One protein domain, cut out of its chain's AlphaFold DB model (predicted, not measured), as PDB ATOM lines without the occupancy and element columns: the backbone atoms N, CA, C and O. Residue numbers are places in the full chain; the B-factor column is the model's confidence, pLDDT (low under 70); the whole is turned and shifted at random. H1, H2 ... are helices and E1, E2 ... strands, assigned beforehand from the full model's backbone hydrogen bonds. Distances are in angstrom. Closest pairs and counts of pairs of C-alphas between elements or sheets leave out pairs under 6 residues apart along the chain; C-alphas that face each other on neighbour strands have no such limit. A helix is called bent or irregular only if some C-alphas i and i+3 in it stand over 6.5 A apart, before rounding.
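This is residues 148 to 235 of the 235 residues of a protein of Haemophilus pittmaniae HK 85 (UniProt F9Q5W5). Two long helices, H1 and H2, lie side by side and run the same way, and beside the pair an extended stretch, E1 with the residues after it, runs back from one end to the other. At the end where H1 finishes and E1 begins, residues 175 to 194 form a long loop, and near the first printed residues a short parallel pairing ties residues 151 to 152 to residues 201 to 202. The printed part has 88 residues, with two named helices and one named strand in the order H1, E1, H2; it is mostly helix by its named elements, which hold under half of the residues, and E1 pairs with no named strand. The whole is compact, with a radius of gyration of the C-alphas of 13.8 A, and elongated, spanning 41 by 22 by 21 A.

Residues 148 to 159 come first and have no named element; of these, residues 151 to 152 pair in parallel with residues 201 to 202. H1, residues 160 to 174, touches H2, residues 212 to 233, with 17 pairs of C-alphas within 8 A. The closest are the C-alphas of Lys 168 and Leu 222, 4.6 A apart. Their lines stand at a shallow tilt of 4 degrees, and they run the same way, with centres 10.2 A apart. E1, residues 195 to 198, and H1 are apart. E1 and H2 have 5 pairs of C-alphas within 8 A, the closest those of Gly 197 and Thr 230, 6.2 A apart. In H1 every O i to N i+4 pair is within hydrogen-bond range, and in H2 16 of 18 are.

H1 begins at C-alpha 160, (106.933, 44.321, 16.190), and is 20.4 A long from first to last C-alpha. E1 begins at C-alpha 195, (104.301, 69.583, -0.141), and is 8.6 A long. H2, the longest helix with 22 residues, measures 30.5 A and ends at C-alpha 233, (108.665, 62.326, -5.284). H2 has a kink of 45 degrees near residue 219 and is irregular, but only just: C-alphas 218 and 221 are 6.9 A apart.

The two C-alphas farthest apart are those of Glu 193 and Ala 209, at 41.3 A. The link from H1 to E1, 20 residues, and the link from E1 to H2, 13 residues, are both long. The printed part has no cut and ends at Gln 235, the chain's last residue. The mean pLDDT of the printed part is 95.2, and residues 234 to 235 of the model are under 70.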
ATOM      1  N   TYR A 148      98.352  56.081   8.575       98.56
ATOM      2  CA  TYR A 148      98.198  54.720   8.071       98.56
ATOM      3  C   TYR A 148      99.522  54.106   7.591       98.56
ATOM      4  O   TYR A 148      99.833  52.959   7.902       98.56
ATOM      5  N   TYR A 149     100.314  54.869   6.834       98.69
ATOM      6  CA  TYR A 149     101.574  54.382   6.262       98.69
ATOM      7  C   TYR A 149     102.804  54.793   7.070       98.69
ATOM      8  O   TYR A 149     103.857  54.161   6.958       98.69
ATOM      9  N   LEU A 150     102.703  55.893   7.817       98.75
ATOM     10  CA  LEU A 150     103.848  56.585   8.397       98.75
ATOM     11  C   LEU A 150     103.870  56.549   9.924       98.75
ATOM     12  O   LEU A 150     104.781  57.135  10.507       98.75
ATOM     13  N   TYR A 151     102.924  55.878  10.588       98.44
ATOM     14  CA  TYR A 151     102.994  55.625  12.029       98.44
ATOM     15  C   TYR A 151     103.390  54.173  12.308       98.44
ATOM     16  O   TYR A 151     102.945  53.232  11.656       98.44
ATOM     17  N   LEU A 152     104.233  53.992  13.322       96.94
ATOM     18  CA  LEU A 152     104.515  52.707  13.948       96.94
ATOM     19  C   LEU A 152     104.296  52.818  15.452       96.94
ATOM     20  O   LEU A 152     104.845  53.715  16.087       96.94
ATOM     21  N   THR A 153     103.585  51.854  16.026       95.56
ATOM     22  CA  THR A 153     103.360  51.728  17.472       95.56
ATOM     23  C   THR A 153     103.988  50.419  17.968       95.56
ATOM     24  O   THR A 153     103.362  49.362  17.877       95.56
ATOM     25  N   PRO A 154     105.252  50.407  18.431       94.94
ATOM     26  CA  PRO A 154     105.906  49.182  18.873       94.94
ATOM     27  C   PRO A 154     105.228  48.593  20.118       94.94
ATOM     28  O   PRO A 154     105.186  49.243  21.158       94.94
ATOM     29  N   GLU A 155     104.745  47.349  20.032       88.62
ATOM     30  CA  GLU A 155     103.995  46.712  21.131       88.62
ATOM     31  C   GLU A 155     104.755  45.584  21.842       88.62
ATOM     32  O   GLU A 155     104.787  45.508  23.069       88.62
ATOM     33  N   SER A 156     105.369  44.664  21.089       91.12
ATOM     34  CA  SER A 156     106.059  43.504  21.668       91.12
ATOM     35  C   SER A 156     107.235  43.031  20.824       91.12
ATOM     36  O   SER A 156     107.262  43.208  19.609       91.12
ATOM     37  N   ALA A 157     108.217  42.386  21.463       87.00
ATOM     38  CA  ALA A 157     109.454  41.968  20.793       87.00
ATOM     39  C   ALA A 157     109.229  40.863  19.747       87.00
ATOM     40  O   ALA A 157     110.087  40.631  18.898       87.00
ATOM     41  N   THR A 158     108.098  40.159  19.823       90.25
ATOM     42  CA  THR A 158     107.741  39.061  18.918       90.25
ATOM     43  C   THR A 158     106.888  39.521  17.738       90.25
ATOM     44  O   THR A 158     107.061  38.988  16.641       90.25
ATOM     45  N   ALA A 159     105.981  40.482  17.947       91.25
ATOM     46  CA  ALA A 159     105.111  41.016  16.898       91.25
ATOM     47  C   ALA A 159     105.798  42.133  16.100       91.25
ATOM     48  O   ALA A 159     105.870  42.053  14.874       91.25
ATOM     49  N   PHE A 160     106.431  43.087  16.794       94.56
ATOM     50  CA  PHE A 160     106.933  44.321  16.190       94.56
ATOM     51  C   PHE A 160     107.848  44.126  14.967       94.56
ATOM     52  O   PHE A 160     107.647  44.828  13.977       94.56
ATOM     53  N   PRO A 161     108.800  43.167  14.940       95.62
ATOM     54  CA  PRO A 161     109.624  42.958  13.748       95.62
ATOM     55  C   PRO A 161     108.811  42.565  12.505       95.62
ATOM     56  O   PRO A 161     109.169  42.939  11.390       95.62
ATOM     57  N   LYS A 162     107.722  41.802  12.683       96.25
ATOM     58  CA  LYS A 162     106.840  41.387  11.582       96.25
ATOM     59  C   LYS A 162     105.964  42.544  11.123       96.25
ATOM     60  O   LYS A 162     105.819  42.732   9.919       96.25
ATOM     61  N   ASP A 163     105.446  43.326  12.065       95.44
ATOM     62  CA  ASP A 163     104.588  44.474  11.772       95.44
ATOM     63  C   ASP A 163     105.372  45.573  11.044       95.44
ATOM     64  O   ASP A 163     104.918  46.088  10.026       95.44
ATOM     65  N   ALA A 164     106.605  45.860  11.478       97.31
ATOM     66  CA  ALA A 164     107.487  46.816  10.808       97.31
ATOM     67  C   ALA A 164     107.870  46.367   9.384       97.31
ATOM     68  O   ALA A 164     107.927  47.181   8.457       97.31
ATOM     69  N   GLU A 165     108.108  45.066   9.184       98.06
ATOM     70  CA  GLU A 165     108.382  44.496   7.861       98.06
ATOM     71  C   GLU A 165     107.143  44.541   6.953       98.06
ATOM     72  O   GLU A 165     107.259  44.884   5.772       98.06
ATOM     73  N   PHE A 166     105.958  44.246   7.497       97.94
ATOM     74  CA  PHE A 166     104.688  44.383   6.787       97.94
ATOM     75  C   PHE A 166     104.443  45.837   6.370       97.94
ATOM     76  O   PHE A 166     104.265  46.091   5.180       97.94
ATOM     77  N   ALA A 167     104.544  46.785   7.307       98.31
ATOM     78  CA  ALA A 167     104.372  48.214   7.054       98.31
ATOM     79  C   ALA A 167     105.322  48.721   5.959       98.31
ATOM     80  O   ALA A 167     104.914  49.448   5.057       98.31
ATOM     81  N   LYS A 168     106.587  48.272   5.962       98.62
ATOM     82  CA  LYS A 168     107.549  48.595   4.895       98.62
ATOM     83  C   LYS A 168     107.085  48.084   3.534       98.62
ATOM     84  O   LYS A 168     107.136  48.827   2.553       98.62
ATOM     85  N   ASN A 169     106.681  46.820   3.452       98.56
ATOM     86  CA  ASN A 169     106.264  46.215   2.186       98.56
ATOM     87  C   ASN A 169     104.977  46.856   1.653       98.56
ATOM     88  O   ASN A 169     104.863  47.088   0.446       98.56
ATOM     89  N   ASP A 170     104.053  47.196   2.549       98.50
ATOM     90  CA  ASP A 170     102.826  47.897   2.205       98.50
ATOM     91  C   ASP A 170     103.106  49.326   1.712       98.50
ATOM     92  O   ASP A 170     102.716  49.677   0.598       98.50
ATOM     93  N   LEU A 171     103.909  50.104   2.445       98.50
ATOM     94  CA  LEU A 171     104.335  51.450   2.048       98.50
ATOM     95  C   LEU A 171     105.018  51.464   0.673       98.50
ATOM     96  O   LEU A 171     104.699  52.299  -0.179       98.50
ATOM     97  N   LEU A 172     105.948  50.536   0.421       98.25
ATOM     98  CA  LEU A 172     106.661  50.468  -0.859       98.25
ATOM     99  C   LEU A 172     105.699  50.265  -2.036       98.25
ATOM    100  O   LEU A 172     105.881  50.891  -3.087       98.25
ATOM    101  N   LYS A 173     104.675  49.427  -1.837       97.88
ATOM    102  CA  LYS A 173     103.675  49.073  -2.846       97.88
ATOM    103  C   LYS A 173     102.605  50.147  -3.024       97.88
ATOM    104  O   LYS A 173     102.179  50.393  -4.151       97.88
ATOM    105  N   ASN A 174     102.141  50.743  -1.930       98.00
ATOM    106  CA  ASN A 174     100.859  51.434  -1.908       98.00
ATOM    107  C   ASN A 174     100.935  52.937  -1.660       98.00
ATOM    108  O   ASN A 174      99.996  53.627  -2.060       98.00
ATOM    109  N   TRP A 175     102.022  53.438  -1.083       98.31
ATOM    110  CA  TRP A 175     102.146  54.843  -0.719       98.31
ATOM    111  C   TRP A 175     103.048  55.613  -1.689       98.31
ATOM    112  O   TRP A 175     104.009  55.079  -2.243       98.31
ATOM    113  N   ASP A 176     102.747  56.890  -1.880       96.62
ATOM    114  CA  ASP A 176     103.643  57.913  -2.414       96.62
ATOM    115  C   ASP A 176     103.364  59.226  -1.671       96.62
ATOM    116  O   ASP A 176     102.370  59.321  -0.953       96.62
ATOM    117  N   LEU A 177     104.234  60.230  -1.828       97.88
ATOM    118  CA  LEU A 177     104.171  61.475  -1.054       97.88
ATOM    119  C   LEU A 177     102.800  62.174  -1.125       97.88
ATOM    120  O   LEU A 177     102.407  62.841  -0.170       97.88
ATOM    121  N   GLY A 178     102.055  61.992  -2.217       97.75
ATOM    122  CA  GLY A 178     100.736  62.582  -2.407       97.75
ATOM    123  C   GLY A 178      99.591  61.858  -1.695       97.75
ATOM    124  O   GLY A 178      98.484  62.392  -1.666       97.75
ATOM    125  N   VAL A 179      99.807  60.658  -1.143       98.38
ATOM    126  CA  VAL A 179      98.783  59.876  -0.426       98.38
ATOM    127  C   VAL A 179      98.741  60.314   1.040       98.38
ATOM    128  O   VAL A 179      99.623  59.965   1.829       98.38
ATOM    129  N   TRP A 180      97.728  61.097   1.412       98.56
ATOM    130  CA  TRP A 180      97.663  61.800   2.704       98.56
ATOM    131  C   TRP A 180      96.476  61.414   3.600       98.56
ATOM    132  O   TRP A 180      96.538  61.624   4.805       98.56
ATOM    133  N   ASP A 181      95.399  60.870   3.029       98.62
ATOM    134  CA  ASP A 181      94.140  60.576   3.727       98.62
ATOM    135  C   ASP A 181      94.014  59.073   4.013       98.62
ATOM    136  O   ASP A 181      93.252  58.359   3.356       98.62
ATOM    137  N   GLY A 182      94.826  58.565   4.942       98.38
ATOM    138  CA  GLY A 182      94.892  57.134   5.235       98.38
ATOM    139  C   GLY A 182      95.247  56.316   3.987       98.38
ATOM    140  O   GLY A 182      96.194  56.629   3.261       98.38
ATOM    141  N   GLU A 183      94.448  55.290   3.696       97.94
ATOM    142  CA  GLU A 183      94.572  54.457   2.489       97.94
ATOM    143  C   GLU A 183      93.987  55.097   1.223       97.94
ATOM    144  O   GLU A 183      94.133  54.555   0.122       97.94
ATOM    145  N   ASN A 184      93.276  56.220   1.349       98.19
ATOM    146  CA  ASN A 184      92.543  56.804   0.240       98.19
ATOM    147  C   ASN A 184      93.501  57.369  -0.816       98.19
ATOM    148  O   ASN A 184      94.221  58.341  -0.603       98.19
ATOM    149  N   LYS A 185      93.469  56.766  -2.008       97.25
ATOM    150  CA  LYS A 185      94.258  57.208  -3.167       97.25
ATOM    151  C   LYS A 185      93.459  58.068  -4.142       97.25
ATOM    152  O   LYS A 185      94.042  58.591  -5.085       97.25
ATOM    153  N   GLN A 186      92.143  58.204  -3.959       97.88
ATOM    154  CA  GLN A 186      91.284  58.952  -4.886       97.88
ATOM    155  C   GLN A 186      91.477  60.465  -4.756       97.88
ATOM    156  O   GLN A 186      91.335  61.188  -5.737       97.88
ATOM    157  N   ASN A 187      91.823  60.938  -3.558       97.81
ATOM    158  CA  ASN A 187      92.070  62.347  -3.251       97.81
ATOM    159  C   ASN A 187      93.561  62.668  -3.073       97.81
ATOM    160  O   ASN A 187      93.896  63.689  -2.465       97.81
ATOM    161  N   LYS A 188      94.458  61.812  -3.587       97.06
ATOM    162  CA  LYS A 188      95.897  62.083  -3.548       97.06
ATOM    163  C   LYS A 188      96.211  63.415  -4.229       97.06
ATOM    164  O   LYS A 188      95.584  63.781  -5.224       97.06
ATOM    165  N   VAL A 189      97.210  64.117  -3.715       96.88
ATOM    166  CA  VAL A 189      97.687  65.372  -4.307       96.88
ATOM    167  C   VAL A 189      98.863  65.119  -5.241       96.88
ATOM    168  O   VAL A 189      99.600  64.146  -5.088       96.88
ATOM    169  N   ALA A 190      99.038  65.995  -6.229       92.44
ATOM    170  CA  ALA A 190     100.286  66.054  -6.976       92.44
ATOM    171  C   ALA A 190     101.387  66.671  -6.102       92.44
ATOM    172  O   ALA A 190     101.108  67.479  -5.212       92.44
ATOM    173  N   ASN A 191     102.641  66.318  -6.382       85.31
ATOM    174  CA  ASN A 191     103.773  66.962  -5.725       85.31
ATOM    175  C   ASN A 191     103.803  68.447  -6.108       85.31
ATOM    176  O   ASN A 191     103.544  68.816  -7.254       85.31
ATOM    177  N   SER A 192     104.096  69.295  -5.131       88.94
ATOM    178  CA  SER A 192     104.186  70.746  -5.290       88.94
ATOM    179  C   SER A 192     105.275  71.285  -4.370       88.94
ATOM    180  O   SER A 192     105.664  70.610  -3.419       88.94
ATOM    181  N   GLU A 193     105.725  72.519  -4.598       92.44
ATOM    182  CA  GLU A 193     106.715  73.181  -3.733       92.44
ATOM    183  C   GLU A 193     106.250  73.354  -2.275       92.44
ATOM    184  O   GLU A 193     107.073  73.530  -1.376       92.44
ATOM    185  N   ASN A 194     104.938  73.278  -2.041       96.75
ATOM    186  CA  ASN A 194     104.321  73.398  -0.725       96.75
ATOM    187  C   ASN A 194     104.124  72.044  -0.030       96.75
ATOM    188  O   ASN A 194     103.925  72.019   1.182       96.75
ATOM    189  N   LEU A 195     104.238  70.917  -0.743       97.56
ATOM    190  CA  LEU A 195     104.301  69.583  -0.141       97.56
ATOM    191  C   LEU A 195     105.770  69.221   0.100       97.56
ATOM    192  O   LEU A 195     106.433  68.618  -0.739       97.56
ATOM    193  N   ILE A 196     106.292  69.644   1.248       97.06
ATOM    194  CA  ILE A 196     107.737  69.789   1.484       97.06
ATOM    195  C   ILE A 196     108.425  68.542   2.058       97.06
ATOM    196  O   ILE A 196     109.619  68.581   2.352       97.06
ATOM    197  N   GLY A 197     107.700  67.439   2.240       97.81
ATOM    198  CA  GLY A 197     108.282  66.164   2.658       97.81
ATOM    199  C   GLY A 197     107.328  65.293   3.463       97.81
ATOM    200  O   GLY A 197     106.120  65.517   3.479       97.81
ATOM    201  N   ALA A 198     107.891  64.298   4.139       98.50
ATOM    202  CA  ALA A 198     107.186  63.372   5.013       98.50
ATOM    203  C   ALA A 198     108.111  62.893   6.137       98.50
ATOM    204  O   ALA A 198     109.334  63.056   6.052       98.50
ATOM    205  N   ALA A 199     107.546  62.276   7.172       98.75
ATOM    206  CA  ALA A 199     108.323  61.646   8.234       98.75
ATOM    207  C   ALA A 199     107.663  60.357   8.720       98.75
ATOM    208  O   ALA A 199     106.444  60.239   8.711       98.75
ATOM    209  N   LEU A 200     108.491  59.412   9.169       98.75
ATOM    210  CA  LEU A 200     108.045  58.263   9.950       98.75
ATOM    211  C   LEU A 200     107.915  58.684  11.421       98.75
ATOM    212  O   LEU A 200     108.897  59.159  11.996       98.75
ATOM    213  N   SER A 201     106.757  58.446  12.029       98.62
ATOM    214  CA  SER A 201     106.527  58.602  13.469       98.62
ATOM    215  C   SER A 201     106.559  57.239  14.157       98.62
ATOM    216  O   SER A 201     105.892  56.300  13.728       98.62
ATOM    217  N   ILE A 202     107.335  57.121  15.234       98.12
ATOM    218  CA  ILE A 202     107.379  55.923  16.080       98.12
ATOM    219  C   ILE A 202     106.823  56.321  17.447       98.12
ATOM    220  O   ILE A 202     107.489  57.042  18.191       98.12
ATOM    221  N   TRP A 203     105.614  55.866  17.760       97.62
ATOM    222  CA  TRP A 203     104.892  56.215  18.981       97.62
ATOM    223  C   TRP A 203     105.098  55.171  20.080       97.62
ATOM    224  O   TRP A 203     105.184  53.977  19.812       97.62
ATOM    225  N   GLY A 204     105.295  55.628  21.318       96.25
ATOM    226  CA  GLY A 204     105.872  54.823  22.400       96.25
ATOM    227  C   GLY A 204     104.888  54.251  23.421       96.25
ATOM    228  O   GLY A 204     105.341  53.681  24.414       96.25
ATOM    229  N   GLU A 205     103.580  54.399  23.221       93.62
ATOM    230  CA  GLU A 205     102.521  54.086  24.196       93.62
ATOM    231  C   GLU A 205     102.622  52.643  24.701       93.62
ATOM    232  O   GLU A 205     102.525  52.385  25.903       93.62
ATOM    233  N   ASN A 206     102.912  51.711  23.787       92.88
ATOM    234  CA  ASN A 206     102.995  50.275  24.065       92.88
ATOM    235  C   ASN A 206     104.445  49.760  24.172       92.88
ATOM    236  O   ASN A 206     104.682  48.574  24.402       92.88
ATOM    237  N   ALA A 207     105.443  50.644  24.079       92.94
ATOM    238  CA  ALA A 207     106.844  50.257  23.911       92.94
ATOM    239  C   ALA A 207     107.590  49.969  25.228       92.94
ATOM    240  O   ALA A 207     108.781  49.661  25.210       92.94
ATOM    241  N   LYS A 208     106.922  50.042  26.389       91.12
ATOM    242  CA  LYS A 208     107.564  49.972  27.719       91.12
ATOM    243  C   LYS A 208     108.409  48.711  27.949       91.12
ATOM    244  O   LYS A 208     109.400  48.759  28.673       91.12
ATOM    245  N   ALA A 209     108.011  47.579  27.367       90.75
ATOM    246  CA  ALA A 209     108.727  46.307  27.497       90.75
ATOM    247  C   ALA A 209     109.851  46.125  26.457       90.75
ATOM    248  O   ALA A 209     110.593  45.141  26.509       90.75
ATOM    249  N   LEU A 210     109.974  47.044  25.498       93.81
ATOM    250  CA  LEU A 210     110.932  46.974  24.405       93.81
ATOM    251  C   LEU A 210     112.206  47.748  24.729       93.81
ATOM    252  O   LEU A 210     112.195  48.815  25.336       93.81
ATOM    253  N   LYS A 211     113.333  47.210  24.266       95.06
ATOM    254  CA  LYS A 211     114.606  47.929  24.274       95.06
ATOM    255  C   LYS A 211     114.661  48.905  23.103       95.06
ATOM    256  O   LYS A 211     114.278  48.542  21.989       95.06
ATOM    257  N   SER A 212     115.196  50.102  23.338       95.44
ATOM    258  CA  SER A 212     115.323  51.147  22.311       95.44
ATOM    259  C   SER A 212     116.111  50.681  21.078       95.44
ATOM    260  O   SER A 212     115.760  51.007  19.947       95.44
ATOM    261  N   GLU A 213     117.114  49.824  21.278       96.38
ATOM    262  CA  GLU A 213     117.950  49.249  20.227       96.38
ATOM    263  C   GLU A 213     117.156  48.303  19.320       96.38
ATOM    264  O   GLU A 213     117.412  48.249  18.118       96.38
ATOM    265  N   ASN A 214     116.170  47.585  19.870       95.38
ATOM    266  CA  ASN A 214     115.290  46.725  19.080       95.38
ATOM    267  C   ASN A 214     114.326  47.574  18.251       95.38
ATOM    268  O   ASN A 214     114.206  47.357  17.048       95.38
ATOM    269  N   ILE A 215     113.721  48.602  18.861       97.19
ATOM    270  CA  ILE A 215     112.846  49.541  18.146       97.19
ATOM    271  C   ILE A 215     113.602  50.169  16.971       97.19
ATOM    272  O   ILE A 215     113.109  50.183  15.843       97.19
ATOM    273  N   GLN A 216     114.832  50.630  17.209       97.81
ATOM    274  CA  GLN A 216     115.685  51.210  16.177       97.81
ATOM    275  C   GLN A 216     116.033  50.203  15.078       97.81
ATOM    276  O   GLN A 216     115.913  50.524  13.894       97.81
ATOM    277  N   LYS A 217     116.467  48.995  15.451       97.69
ATOM    278  CA  LYS A 217     116.875  47.958  14.500       97.69
ATOM    279  C   LYS A 217     115.722  47.582  13.573       97.69
ATOM    280  O   LYS A 217     115.929  47.510  12.360       97.69
ATOM    281  N   ASP A 218     114.543  47.363  14.143       97.44
ATOM    282  CA  ASP A 218     113.404  46.793  13.430       97.44
ATOM    283  C   ASP A 218     112.622  47.862  12.639       97.44
ATOM    284  O   ASP A 218     112.106  47.565  11.565       97.44
ATOM    285  N   SER A 219     112.631  49.135  13.064       97.94
ATOM    286  CA  SER A 219     112.051  50.256  12.292       97.94
ATOM    287  C   SER A 219     112.954  50.779  11.163       97.94
ATOM    288  O   SER A 219     112.476  51.406  10.212       97.94
ATOM    289  N   LYS A 220     114.269  50.518  11.219       98.50
ATOM    290  CA  LYS A 220     115.260  51.033  10.253       98.50
ATOM    291  C   LYS A 220     114.928  50.742   8.779       98.50
ATOM    292  O   LYS A 220     115.150  51.637   7.958       98.50
ATOM    293  N   PRO A 221     114.448  49.545   8.382       98.50
ATOM    294  CA  PRO A 221     114.073  49.284   6.994       98.50
ATOM    295  C   PRO A 221     112.903  50.149   6.512       98.50
ATOM    296  O   PRO A 221     112.978  50.686   5.407       98.50
ATOM    297  N   LEU A 222     111.867  50.335   7.340       98.62
ATOM    298  CA  LEU A 222     110.739  51.210   7.018       98.62
ATOM    299  C   LEU A 222     111.187  52.670   6.909       98.62
ATOM    300  O   LEU A 222     110.876  53.323   5.918       98.62
ATOM    301  N   LEU A 223     111.996  53.161   7.857       98.69
ATOM    302  CA  LEU A 223     112.534  54.526   7.808       98.69
ATOM    303  C   LEU A 223     113.278  54.797   6.491       98.69
ATOM    304  O   LEU A 223     113.082  55.836   5.860       98.69
ATOM    305  N   LYS A 224     114.105  53.845   6.038       98.56
ATOM    306  CA  LYS A 224     114.781  53.948   4.737       98.56
ATOM    307  C   LYS A 224     113.788  54.023   3.577       98.56
ATOM    308  O   LYS A 224     113.995  54.835   2.680       98.56
ATOM    309  N   ALA A 225     112.735  53.208   3.597       98.44
ATOM    310  CA  ALA A 225     111.707  53.212   2.561       98.44
ATOM    311  C   ALA A 225     110.943  54.548   2.514       98.44
ATOM    312  O   ALA A 225     110.780  55.101   1.427       98.44
ATOM    313  N   VAL A 226     110.567  55.116   3.669       98.50
ATOM    314  CA  VAL A 226     109.931  56.446   3.760       98.50
ATOM    315  C   VAL A 226     110.826  57.517   3.139       98.50
ATOM    316  O   VAL A 226     110.379  58.253   2.259       98.50
ATOM    317  N   ILE A 227     112.106  57.569   3.530       98.38
ATOM    318  CA  ILE A 227     113.068  58.549   2.997       98.38
ATOM    319  C   ILE A 227     113.209  58.403   1.475       98.38
ATOM    320  O   ILE A 227     113.160  59.393   0.749       98.38
ATOM    321  N   GLN A 228     113.353  57.173   0.974       97.31
ATOM    322  CA  GLN A 228     113.484  56.910  -0.462       97.31
ATOM    323  C   GLN A 228     112.244  57.357  -1.243       97.31
ATOM    324  O   GLN A 228     112.370  58.076  -2.232       97.31
ATOM    325  N   LYS A 229     111.049  56.965  -0.793       96.62
ATOM    326  CA  LYS A 229     109.780  57.277  -1.466       96.62
ATOM    327  C   LYS A 229     109.473  58.776  -1.444       96.62
ATOM    328  O   LYS A 229     108.978  59.301  -2.436       96.62
ATOM    329  N   THR A 230     109.839  59.465  -0.363       96.56
ATOM    330  CA  THR A 230     109.707  60.926  -0.235       96.56
ATOM    331  C   THR A 230     110.648  61.662  -1.191       96.56
ATOM    332  O   THR A 230     110.223  62.550  -1.929       96.56
ATOM    333  N   ASN A 231     111.923  61.262  -1.243       93.00
ATOM    334  CA  ASN A 231     112.924  61.939  -2.072       93.00
ATOM    335  C   ASN A 231     112.736  61.685  -3.573       93.00
ATOM    336  O   ASN A 231     113.047  62.562  -4.371       93.00
ATOM    337  N   LEU A 232     112.223  60.512  -3.969       87.38
ATOM    338  CA  LEU A 232     111.873  60.225  -5.367       87.38
ATOM    339  C   LEU A 232     110.708  61.087  -5.863       87.38
ATOM    340  O   LEU A 232     110.654  61.411  -7.039       87.38
ATOM    341  N   ALA A 233     109.784  61.448  -4.971       77.81
ATOM    342  CA  ALA A 233     108.665  62.326  -5.284       77.81
ATOM    343  C   ALA A 233     109.076  63.811  -5.371       77.81
ATOM    344  O   ALA A 233     108.364  64.614  -5.964       77.81
ATOM    345  N   SER A 234     110.216  64.181  -4.782       64.88
ATOM    346  CA  SER A 234     110.718  65.563  -4.759       64.88
ATOM    347  C   SER A 234     111.609  65.916  -5.966       64.88
ATOM    348  O   SER A 234     112.138  67.025  -6.014       64.88
ATOM    349  N   GLN A 235     111.812  64.971  -6.893       57.06
ATOM    350  CA  GLN A 235     112.531  65.138  -8.166       57.06
ATOM    351  C   GLN A 235     111.536  65.313  -9.311       57.06
ATOM    352  O   GLN A 235     111.857  66.100 -10.227       57.06
TER     353      GLN A 235